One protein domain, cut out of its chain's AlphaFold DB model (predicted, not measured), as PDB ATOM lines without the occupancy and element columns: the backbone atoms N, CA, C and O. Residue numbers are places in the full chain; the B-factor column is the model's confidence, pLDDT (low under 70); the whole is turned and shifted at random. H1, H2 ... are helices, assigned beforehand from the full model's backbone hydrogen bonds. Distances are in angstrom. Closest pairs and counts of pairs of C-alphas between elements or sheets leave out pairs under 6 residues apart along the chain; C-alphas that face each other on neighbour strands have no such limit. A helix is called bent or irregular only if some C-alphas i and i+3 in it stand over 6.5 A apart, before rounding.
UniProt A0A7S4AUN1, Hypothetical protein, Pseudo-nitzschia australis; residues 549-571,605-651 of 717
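What this domain is: This is residues 549 to 571 and 605 to 651 of the 717 residues of the protein "Hypothetical protein" of Pseudo-nitzschia australis (UniProt A0A7S4AUN1). H3 and H5 lie side by side with H1 crossing both; H2 reaches towards one end of the length, loop 624 to 636 towards the other. The printed part has 70 residues with six named helices, H1 to H6, and no named strand: all helix. It is only just compact, close to loose: radius of gyration of the C-alphas 13.1 A, spans 45 by 23 by 17 A.

Where its parts are: Find C-alpha 606 at (16.055, 36.425, 7.551); H3 runs 19.5 A to residue 618, irregular, C-alphas 607 and 610 being 7.1 A apart. H2, residues 559 to 571, spans 18.6 A, ending at (-1.758, 27.931, 4.195). H1 is 549 to 556, H4 620 to 623, H5 637 to 645, H6 647 to 650.

How they stand to each other: At the hub H3, residues 613 to 617 touch H5, closest C-alphas Leu 613 and Ile 639, 5.7 A, at a shallow tilt of 23 degrees, opposite ways. Residues 612 to 616 touch H1, about perpendicular at 84 degrees, closest C-alphas Ser 616 and Leu 553, 6.2 A. Residues 606 to 609 only just touch H6, with 3 pairs of C-alphas within 8 A. H2 and H4 touch no helix. Every O i to N i+4 pair is within hydrogen-bond range in H1 and H5, 7 of 9 in H2 and H3; H4 and H6 are too short.

The domain as a whole: Residues 572 to 604 are not printed; C-alphas 571 and 605 are 16.5 A apart. H4 to H5 is a long link. Look for pLDDT under 70 at 559 to 567, 569, 625 to 632 and 649 to 651.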
ATOM      1  N   GLN A 549      14.270  55.048  -2.476       88.25
ATOM      2  CA  GLN A 549      15.267  54.152  -3.059       88.25
ATOM      3  C   GLN A 549      15.150  52.735  -2.486       88.25
ATOM      4  O   GLN A 549      15.204  51.757  -3.230       88.25
ATOM      5  N   TYR A 550      14.947  52.617  -1.170       85.94
ATOM      6  CA  TYR A 550      14.697  51.336  -0.512       85.94
ATOM      7  C   TYR A 550      13.443  50.644  -1.026       85.94
ATOM      8  O   TYR A 550      13.501  49.462  -1.361       85.94
ATOM      9  N   ALA A 551      12.325  51.370  -1.104       90.62
ATOM     10  CA  ALA A 551      11.066  50.820  -1.593       90.62
ATOM     11  C   ALA A 551      11.218  50.263  -3.020       90.62
ATOM     12  O   ALA A 551      10.827  49.125  -3.274       90.62
ATOM     13  N   LEU A 552      11.888  51.003  -3.911       90.81
ATOM     14  CA  LEU A 552      12.177  50.555  -5.278       90.81
ATOM     15  C   LEU A 552      13.070  49.308  -5.315       90.81
ATOM     16  O   LEU A 552      12.786  48.374  -6.059       90.81
ATOM     17  N   LEU A 553      14.116  49.252  -4.485       85.69
ATOM     18  CA  LEU A 553      15.013  48.091  -4.391       85.69
ATOM     19  C   LEU A 553      14.298  46.828  -3.892       85.69
ATOM     20  O   LEU A 553      14.589  45.731  -4.374       85.69
ATOM     21  N   ILE A 554      13.382  46.975  -2.931       85.12
ATOM     22  CA  ILE A 554      12.564  45.872  -2.409       85.12
ATOM     23  C   ILE A 554      11.574  45.385  -3.469       85.12
ATOM     24  O   ILE A 554      11.464  44.177  -3.683       85.12
ATOM     25  N   ASN A 555      10.906  46.304  -4.168       88.94
ATOM     26  CA  ASN A 555      10.024  45.970  -5.284       88.94
ATOM     27  C   ASN A 555      10.804  45.236  -6.393       88.94
ATOM     28  O   ASN A 555      10.405  44.146  -6.808       88.94
ATOM     29  N   HIS A 556      11.992  45.738  -6.761       85.81
ATOM     30  CA  HIS A 556      12.883  45.117  -7.751       85.81
ATOM     31  C   HIS A 556      13.293  43.688  -7.376       85.81
ATOM     32  O   HIS A 556      13.388  42.806  -8.230       85.81
ATOM     33  N   ALA A 557      13.593  43.431  -6.099       80.62
ATOM     34  CA  ALA A 557      14.017  42.105  -5.644       80.62
ATOM     35  C   ALA A 557      12.933  41.023  -5.839       80.62
ATOM     36  O   ALA A 557      13.214  39.825  -5.691       80.62
ATOM     37  N   GLY A 558      11.725  41.447  -6.221       76.94
ATOM     38  CA  GLY A 558      10.571  40.609  -6.467       76.94
ATOM     39  C   GLY A 558       9.804  40.409  -5.178       76.94
ATOM     40  O   GLY A 558       9.647  39.272  -4.757       76.94
ATOM     41  N   ARG A 559       9.330  41.500  -4.562       66.75
ATOM     42  CA  ARG A 559       8.504  41.470  -3.342       66.75
ATOM     43  C   ARG A 559       7.430  40.373  -3.380       66.75
ATOM     44  O   ARG A 559       7.269  39.650  -2.407       66.75
ATOM     45  N   ARG A 560       6.820  40.167  -4.550       58.59
ATOM     46  CA  ARG A 560       5.852  39.101  -4.828       58.59
ATOM     47  C   ARG A 560       6.410  37.679  -4.706       58.59
ATOM     48  O   ARG A 560       5.857  36.884  -3.966       58.59
ATOM     49  N   LEU A 561       7.562  37.382  -5.317       60.25
ATOM     50  CA  LEU A 561       8.234  36.075  -5.182       60.25
ATOM     51  C   LEU A 561       8.613  35.743  -3.730       60.25
ATOM     52  O   LEU A 561       9.037  34.629  -3.442       60.25
ATOM     53  N   LEU A 562       8.542  36.729  -2.842       55.28
ATOM     54  CA  LEU A 562       8.901  36.610  -1.441       55.28
ATOM     55  C   LEU A 562       7.648  36.491  -0.562       55.28
ATOM     56  O   LEU A 562       7.687  35.760   0.420       55.28
ATOM     57  N   GLU A 563       6.553  37.160  -0.930       59.28
ATOM     58  CA  GLU A 563       5.253  37.085  -0.250       59.28
ATOM     59  C   GLU A 563       4.465  35.818  -0.636       59.28
ATOM     60  O   GLU A 563       3.860  35.209   0.243       59.28
ATOM     61  N   ASP A 564       4.565  35.340  -1.885       58.09
ATOM     62  CA  ASP A 564       3.937  34.079  -2.332       58.09
ATOM     63  C   ASP A 564       4.474  32.866  -1.538       58.09
ATOM     64  O   ASP A 564       3.746  31.921  -1.234       58.09
ATOM     65  N   VAL A 565       5.751  32.912  -1.132       60.28
ATOM     66  CA  VAL A 565       6.367  31.886  -0.268       60.28
ATOM     67  C   VAL A 565       5.753  31.908   1.135       60.28
ATOM     68  O   VAL A 565       5.568  30.854   1.745       60.28
ATOM     69  N   ASP A 566       5.424  33.091   1.655       58.72
ATOM     70  CA  ASP A 566       4.822  33.232   2.979       58.72
ATOM     71  C   ASP A 566       3.342  32.817   2.975       58.72
ATOM     72  O   ASP A 566       2.908  32.188   3.943       58.72
ATOM     73  N   GLU A 567       2.581  33.079   1.902       66.50
ATOM     74  CA  GLU A 567       1.208  32.564   1.756       66.50
ATOM     75  C   GLU A 567       1.176  31.032   1.703       66.50
ATOM     76  O   GLU A 567       0.423  30.423   2.462       66.50
ATOM     77  N   GLU A 568       2.059  30.384   0.933       71.50
ATOM     78  CA  GLU A 568       2.130  28.915   0.897       71.50
ATOM     79  C   GLU A 568       2.492  28.328   2.281       71.50
ATOM     80  O   GLU A 568       1.941  27.313   2.725       71.50
ATOM     81  N   ILE A 569       3.402  28.980   3.015       69.50
ATOM     82  CA  ILE A 569       3.773  28.575   4.379       69.50
ATOM     83  C   ILE A 569       2.611  28.797   5.364       69.50
ATOM     84  O   ILE A 569       2.391  27.962   6.252       69.50
ATOM     85  N   LEU A 570       1.870  29.901   5.235       71.62
ATOM     86  CA  LEU A 570       0.708  30.223   6.069       71.62
ATOM     87  C   LEU A 570      -0.463  29.275   5.804       71.62
ATOM     88  O   LEU A 570      -1.075  28.797   6.765       71.62
ATOM     89  N   GLU A 571      -0.739  28.923   4.549       75.00
ATOM     90  CA  GLU A 571      -1.758  27.931   4.195       75.00
ATOM     91  C   GLU A 571      -1.402  26.548   4.744       75.00
ATOM     92  O   GLU A 571      -2.245  25.896   5.368       75.00
ATOM     93  N   PRO A 605      11.539  37.318   6.246       78.88
ATOM     94  CA  PRO A 605      12.293  36.207   6.810       78.88
ATOM     95  C   PRO A 605      13.796  36.364   6.550       78.88
ATOM     96  O   PRO A 605      14.249  36.565   5.422       78.88
ATOM     97  N   LEU A 606      14.599  36.241   7.615       80.62
ATOM     98  CA  LEU A 606      16.055  36.425   7.551       80.62
ATOM     99  C   LEU A 606      16.739  35.496   6.528       80.62
ATOM    100  O   LEU A 606      17.765  35.863   5.960       80.62
ATOM    101  N   SER A 607      16.159  34.323   6.264       83.62
ATOM    102  CA  SER A 607      16.654  33.335   5.296       83.62
ATOM    103  C   SER A 607      16.598  33.803   3.840       83.62
ATOM    104  O   SER A 607      17.383  33.319   3.030       83.62
ATOM    105  N   MET A 608      15.714  34.745   3.502       82.06
ATOM    106  CA  MET A 608      15.529  35.220   2.127       82.06
ATOM    107  C   MET A 608      16.446  36.405   1.779       82.06
ATOM    108  O   MET A 608      16.622  36.731   0.605       82.06
ATOM    109  N   TRP A 609      17.089  37.034   2.773       82.12
ATOM    110  CA  TRP A 609      17.966  38.194   2.558       82.12
ATOM    111  C   TRP A 609      19.128  37.945   1.592       82.12
ATOM    112  O   TRP A 609      19.375  38.821   0.768       82.12
ATOM    113  N   PRO A 610      19.829  36.793   1.603       86.94
ATOM    114  CA  PRO A 610      20.868  36.529   0.609       86.94
ATOM    115  C   PRO A 610      20.350  36.593  -0.835       86.94
ATOM    116  O   PRO A 610      21.038  37.127  -1.701       86.94
ATOM    117  N   ILE A 611      19.126  36.110  -1.087       83.44
ATOM    118  CA  ILE A 611      18.495  36.134  -2.415       83.44
ATOM    119  C   ILE A 611      18.140  37.571  -2.805       83.44
ATOM    120  O   ILE A 611      18.464  37.996  -3.914       83.44
ATOM    121  N   VAL A 612      17.532  38.327  -1.885       82.06
ATOM    122  CA  VAL A 612      17.196  39.746  -2.087       82.06
ATOM    123  C   VAL A 612      18.448  40.555  -2.402       82.06
ATOM    124  O   VAL A 612      18.512  41.201  -3.440       82.06
ATOM    125  N   LEU A 613      19.480  40.461  -1.560       85.69
ATOM    126  CA  LEU A 613      20.733  41.195  -1.742       85.69
ATOM    127  C   LEU A 613      21.423  40.822  -3.057       85.69
ATOM    128  O   LEU A 613      21.914  41.703  -3.762       85.69
ATOM    129  N   PHE A 614      21.436  39.532  -3.412       86.12
ATOM    130  CA  PHE A 614      22.002  39.072  -4.677       86.12
ATOM    131  C   PHE A 614      21.252  39.650  -5.881       86.12
ATOM    132  O   PHE A 614      21.891  40.176  -6.791       86.12
ATOM    133  N   ARG A 615      19.913  39.592  -5.883       82.75
ATOM    134  CA  ARG A 615      19.081  40.132  -6.970       82.75
ATOM    135  C   ARG A 615      19.203  41.645  -7.082       82.75
ATOM    136  O   ARG A 615      19.518  42.137  -8.159       82.75
ATOM    137  N   SER A 616      19.045  42.368  -5.974       80.38
ATOM    138  CA  SER A 616      19.166  43.828  -5.952       80.38
ATOM    139  C   SER A 616      20.537  44.299  -6.435       80.38
ATOM    140  O   SER A 616      20.619  45.327  -7.089       80.38
ATOM    141  N   TYR A 617      21.615  43.556  -6.160       85.25
ATOM    142  CA  TYR A 617      22.947  43.884  -6.676       85.25
ATOM    143  C   TYR A 617      23.156  43.515  -8.137       85.25
ATOM    144  O   TYR A 617      23.770  44.266  -8.890       85.25
ATOM    145  N   ARG A 618      22.700  42.321  -8.528       83.31
ATOM    146  CA  ARG A 618      22.838  41.825  -9.898       83.31
ATOM    147  C   ARG A 618      22.175  42.786 -10.880       83.31
ATOM    148  O   ARG A 618      22.751  43.034 -11.934       83.31
ATOM    149  N   GLU A 619      21.038  43.338 -10.480       76.38
ATOM    150  CA  GLU A 619      20.170  44.153 -11.318       76.38
ATOM    151  C   GLU A 619      20.209  45.652 -10.958       76.38
ATOM    152  O   GLU A 619      19.442  46.441 -11.502       76.38
ATOM    153  N   SER A 620      21.121  46.101 -10.081       76.69
ATOM    154  CA  SER A 620      21.168  47.512  -9.648       76.69
ATOM    155  C   SER A 620      21.405  48.506 -10.789       76.69
ATOM    156  O   SER A 620      21.026  49.669 -10.673       76.69
ATOM    157  N   GLY A 621      21.972  48.056 -11.911       73.62
ATOM    158  CA  GLY A 621      22.099  48.861 -13.127       73.62
ATOM    159  C   GLY A 621      20.761  49.200 -13.799       73.62
ATOM    160  O   GLY A 621      20.686  50.184 -14.522       73.62
ATOM    161  N   TYR A 622      19.690  48.441 -13.552       72.88
ATOM    162  CA  TYR A 622      18.375  48.697 -14.154       72.88
ATOM    163  C   TYR A 622      17.560  49.761 -13.413       72.88
ATOM    164  O   TYR A 622      16.641  50.335 -13.997       72.88
ATOM    165  N   ILE A 623      17.906  50.046 -12.155       70.56
ATOM    166  CA  ILE A 623      17.195  51.018 -11.312       70.56
ATOM    167  C   ILE A 623      17.609  52.457 -11.656       70.56
ATOM    168  O   ILE A 623      16.782  53.363 -11.601       70.56
ATOM    169  N   TYR A 624      18.865  52.684 -12.053       71.00
ATOM    170  CA  TYR A 624      19.376  54.024 -12.362       71.00
ATOM    171  C   TYR A 624      19.409  54.262 -13.873       71.00
ATOM    172  O   TYR A 624      20.373  53.895 -14.550       71.00
ATOM    173  N   ALA A 625      18.353  54.883 -14.395       62.47
ATOM    174  CA  ALA A 625      18.208  55.222 -15.805       62.47
ATOM    175  C   ALA A 625      19.359  56.119 -16.312       62.47
ATOM    176  O   ALA A 625      19.833  57.013 -15.615       62.47
ATOM    177  N   VAL A 626      19.792  55.891 -17.553       55.66
ATOM    178  CA  VAL A 626      20.664  56.756 -18.376       55.66
ATOM    179  C   VAL A 626      22.184  56.657 -18.156       55.66
ATOM    180  O   VAL A 626      22.883  56.239 -19.080       55.66
ATOM    181  N   LEU A 627      22.757  56.975 -16.988       53.06
ATOM    182  CA  LEU A 627      24.236  56.963 -16.863       53.06
ATOM    183  C   LEU A 627      24.832  55.586 -16.543       53.06
ATOM    184  O   LEU A 627      25.972  55.299 -16.921       53.06
ATOM    185  N   SER A 628      24.080  54.721 -15.859       52.75
ATOM    186  CA  SER A 628      24.569  53.391 -15.478       52.75
ATOM    187  C   SER A 628      24.542  52.403 -16.653       52.75
ATOM    188  O   SER A 628      25.440  51.565 -16.768       52.75
ATOM    189  N   ALA A 629      23.587  52.562 -17.581       53.38
ATOM    190  CA  ALA A 629      23.437  51.715 -18.765       53.38
ATOM    191  C   ALA A 629      24.688  51.752 -19.655       53.38
ATOM    192  O   ALA A 629      25.167  50.705 -20.093       53.38
ATOM    193  N   ARG A 630      25.304  52.935 -19.822       57.66
ATOM    194  CA  ARG A 630      26.578  53.079 -20.549       57.66
ATOM    195  C   ARG A 630      27.756  52.396 -19.853       57.66
ATOM    196  O   ARG A 630      28.760  52.112 -20.497       57.66
ATOM    197  N   ARG A 631      27.661  52.127 -18.548       58.59
ATOM    198  CA  ARG A 631      28.773  51.592 -17.753       58.59
ATOM    199  C   ARG A 631      28.588  50.156 -17.263       58.59
ATOM    200  O   ARG A 631      29.557  49.600 -16.756       58.59
ATOM    201  N   LYS A 632      27.402  49.538 -17.392       65.81
ATOM    202  CA  LYS A 632      27.069  48.207 -16.818       65.81
ATOM    203  C   LYS A 632      27.591  48.020 -15.379       65.81
ATOM    204  O   LYS A 632      27.868  46.901 -14.944       65.81
ATOM    205  N   HIS A 633      27.785  49.112 -14.639       71.69
ATOM    206  CA  HIS A 633      28.403  49.054 -13.326       71.69
ATOM    207  C   HIS A 633      27.328  48.658 -12.328       71.69
ATOM    208  O   HIS A 633      26.349  49.374 -12.132       71.69
ATOM    209  N   LYS A 634      27.533  47.502 -11.698       80.50
ATOM    210  CA  LYS A 634      26.749  47.083 -10.543       80.50
ATOM    211  C   LYS A 634      27.052  48.038  -9.399       80.50
ATOM    212  O   LYS A 634      28.187  48.088  -8.924       80.50
ATOM    213  N   ASP A 635      26.047  48.785  -8.970       76.88
ATOM    214  CA  ASP A 635      26.146  49.690  -7.834       76.88
ATOM    215  C   ASP A 635      25.845  48.923  -6.529       76.88
ATOM    216  O   ASP A 635      24.720  48.439  -6.351       76.88
ATOM    217  N   PRO A 636      26.822  48.763  -5.611       82.00
ATOM    218  CA  PRO A 636      26.596  48.124  -4.319       82.00
ATOM    219  C   PRO A 636      25.824  49.014  -3.332       82.00
ATOM    220  O   PRO A 636      25.438  48.521  -2.271       82.00
ATOM    221  N   THR A 637      25.571  50.291  -3.650       77.62
ATOM    222  CA  THR A 637      24.841  51.225  -2.773       77.62
ATOM    223  C   THR A 637      23.482  50.663  -2.371       77.62
ATOM    224  O   THR A 637      23.104  50.755  -1.206       77.62
ATOM    225  N   GLY A 638      22.795  49.978  -3.294       75.75
ATOM    226  CA  GLY A 638      21.531  49.305  -3.001       75.75
ATOM    227  C   GLY A 638      21.655  48.207  -1.939       75.75
ATOM    228  O   GLY A 638      20.850  48.172  -1.013       75.75
ATOM    229  N   ILE A 639      22.699  47.364  -1.993       82.81
ATOM    230  CA  ILE A 639      22.976  46.357  -0.947       82.81
ATOM    231  C   ILE A 639      23.232  47.052   0.390       82.81
ATOM    232  O   ILE A 639      22.661  46.665   1.407       82.81
ATOM    233  N   TYR A 640      24.108  48.059   0.403       80.56
ATOM    234  CA  TYR A 640      24.464  48.762   1.634       80.56
ATOM    235  C   TYR A 640      23.224  49.367   2.296       80.56
ATOM    236  O   TYR A 640      23.033  49.243   3.507       80.56
ATOM    237  N   PHE A 641      22.351  49.961   1.483       76.88
ATOM    238  CA  PHE A 641      21.101  50.536   1.942       76.88
ATOM    239  C   PHE A 641      20.155  49.469   2.510       76.88
ATOM    240  O   PHE A 641      19.642  49.626   3.620       76.88
ATOM    241  N   LEU A 642      19.968  48.367   1.778       81.94
ATOM    242  CA  LEU A 642      19.157  47.219   2.186       81.94
ATOM    243  C   LEU A 642      19.642  46.606   3.504       81.94
ATOM    244  O   LEU A 642      18.833  46.291   4.369       81.94
ATOM    245  N   LEU A 643      20.954  46.475   3.690       83.88
ATOM    246  CA  LEU A 643      21.534  45.972   4.932       83.88
ATOM    247  C   LEU A 643      21.308  46.942   6.091       83.88
ATOM    248  O   LEU A 643      20.885  46.514   7.160       83.88
ATOM    249  N   ARG A 644      21.580  48.237   5.890       80.38
ATOM    250  CA  ARG A 644      21.529  49.248   6.956       80.38
ATOM    251  C   ARG A 644      20.112  49.516   7.456       80.38
ATOM    252  O   ARG A 644      19.923  49.665   8.660       80.38
ATOM    253  N   ASN A 645      19.149  49.592   6.542       75.62
ATOM    254  CA  ASN A 645      17.771  49.979   6.853       75.62
ATOM    255  C   ASN A 645      16.808  48.785   6.884       75.62
ATOM    256  O   ASN A 645      15.706  48.892   7.417       75.62
ATOM    257  N   GLY A 646      17.221  47.634   6.355       73.25
ATOM    258  CA  GLY A 646      16.435  46.413   6.404       73.25
ATOM    259  C   GLY A 646      16.489  45.711   7.767       73.25
ATOM    260  O   GLY A 646      17.438  45.878   8.544       73.25
ATOM    261  N   PRO A 647      15.501  44.850   8.067       70.44
ATOM    262  CA  PRO A 647      15.435  44.068   9.303       70.44
ATOM    263  C   PRO A 647      16.645  43.153   9.539       70.44
ATOM    264  O   PRO A 647      16.861  42.741  10.679       70.44
ATOM    265  N   ALA A 648      17.458  42.872   8.509       71.00
ATOM    266  CA  ALA A 648      18.706  42.127   8.650       71.00
ATOM    267  C   ALA A 648      19.639  42.731   9.717       71.00
ATOM    268  O   ALA A 648      20.198  41.979  10.520       71.00
ATOM    269  N   LEU A 649      19.764  44.066   9.769       69.19
ATOM    270  CA  LEU A 649      20.571  44.765  10.780       69.19
ATOM    271  C   LEU A 649      19.736  45.649  11.719       69.19
ATOM    272  O   LEU A 649      20.061  45.726  12.903       69.19
ATOM    273  N   ALA A 650      18.639  46.259  11.250       65.50
ATOM    274  CA  ALA A 650      17.855  47.224  12.035       65.50
ATOM    275  C   ALA A 650      17.090  46.605  13.229       65.50
ATOM    276  O   ALA A 650      16.729  47.309  14.168       65.50
ATOM    277  N   GLY A 651      16.866  45.285  13.228       59.06
ATOM    278  CA  GLY A 651      16.115  44.570  14.271       59.06
ATOM    279  C   GLY A 651      16.962  43.881  15.347       59.06
ATOM    280  O   GLY A 651      16.406  43.187  16.197       59.06
TER     281      GLY A 651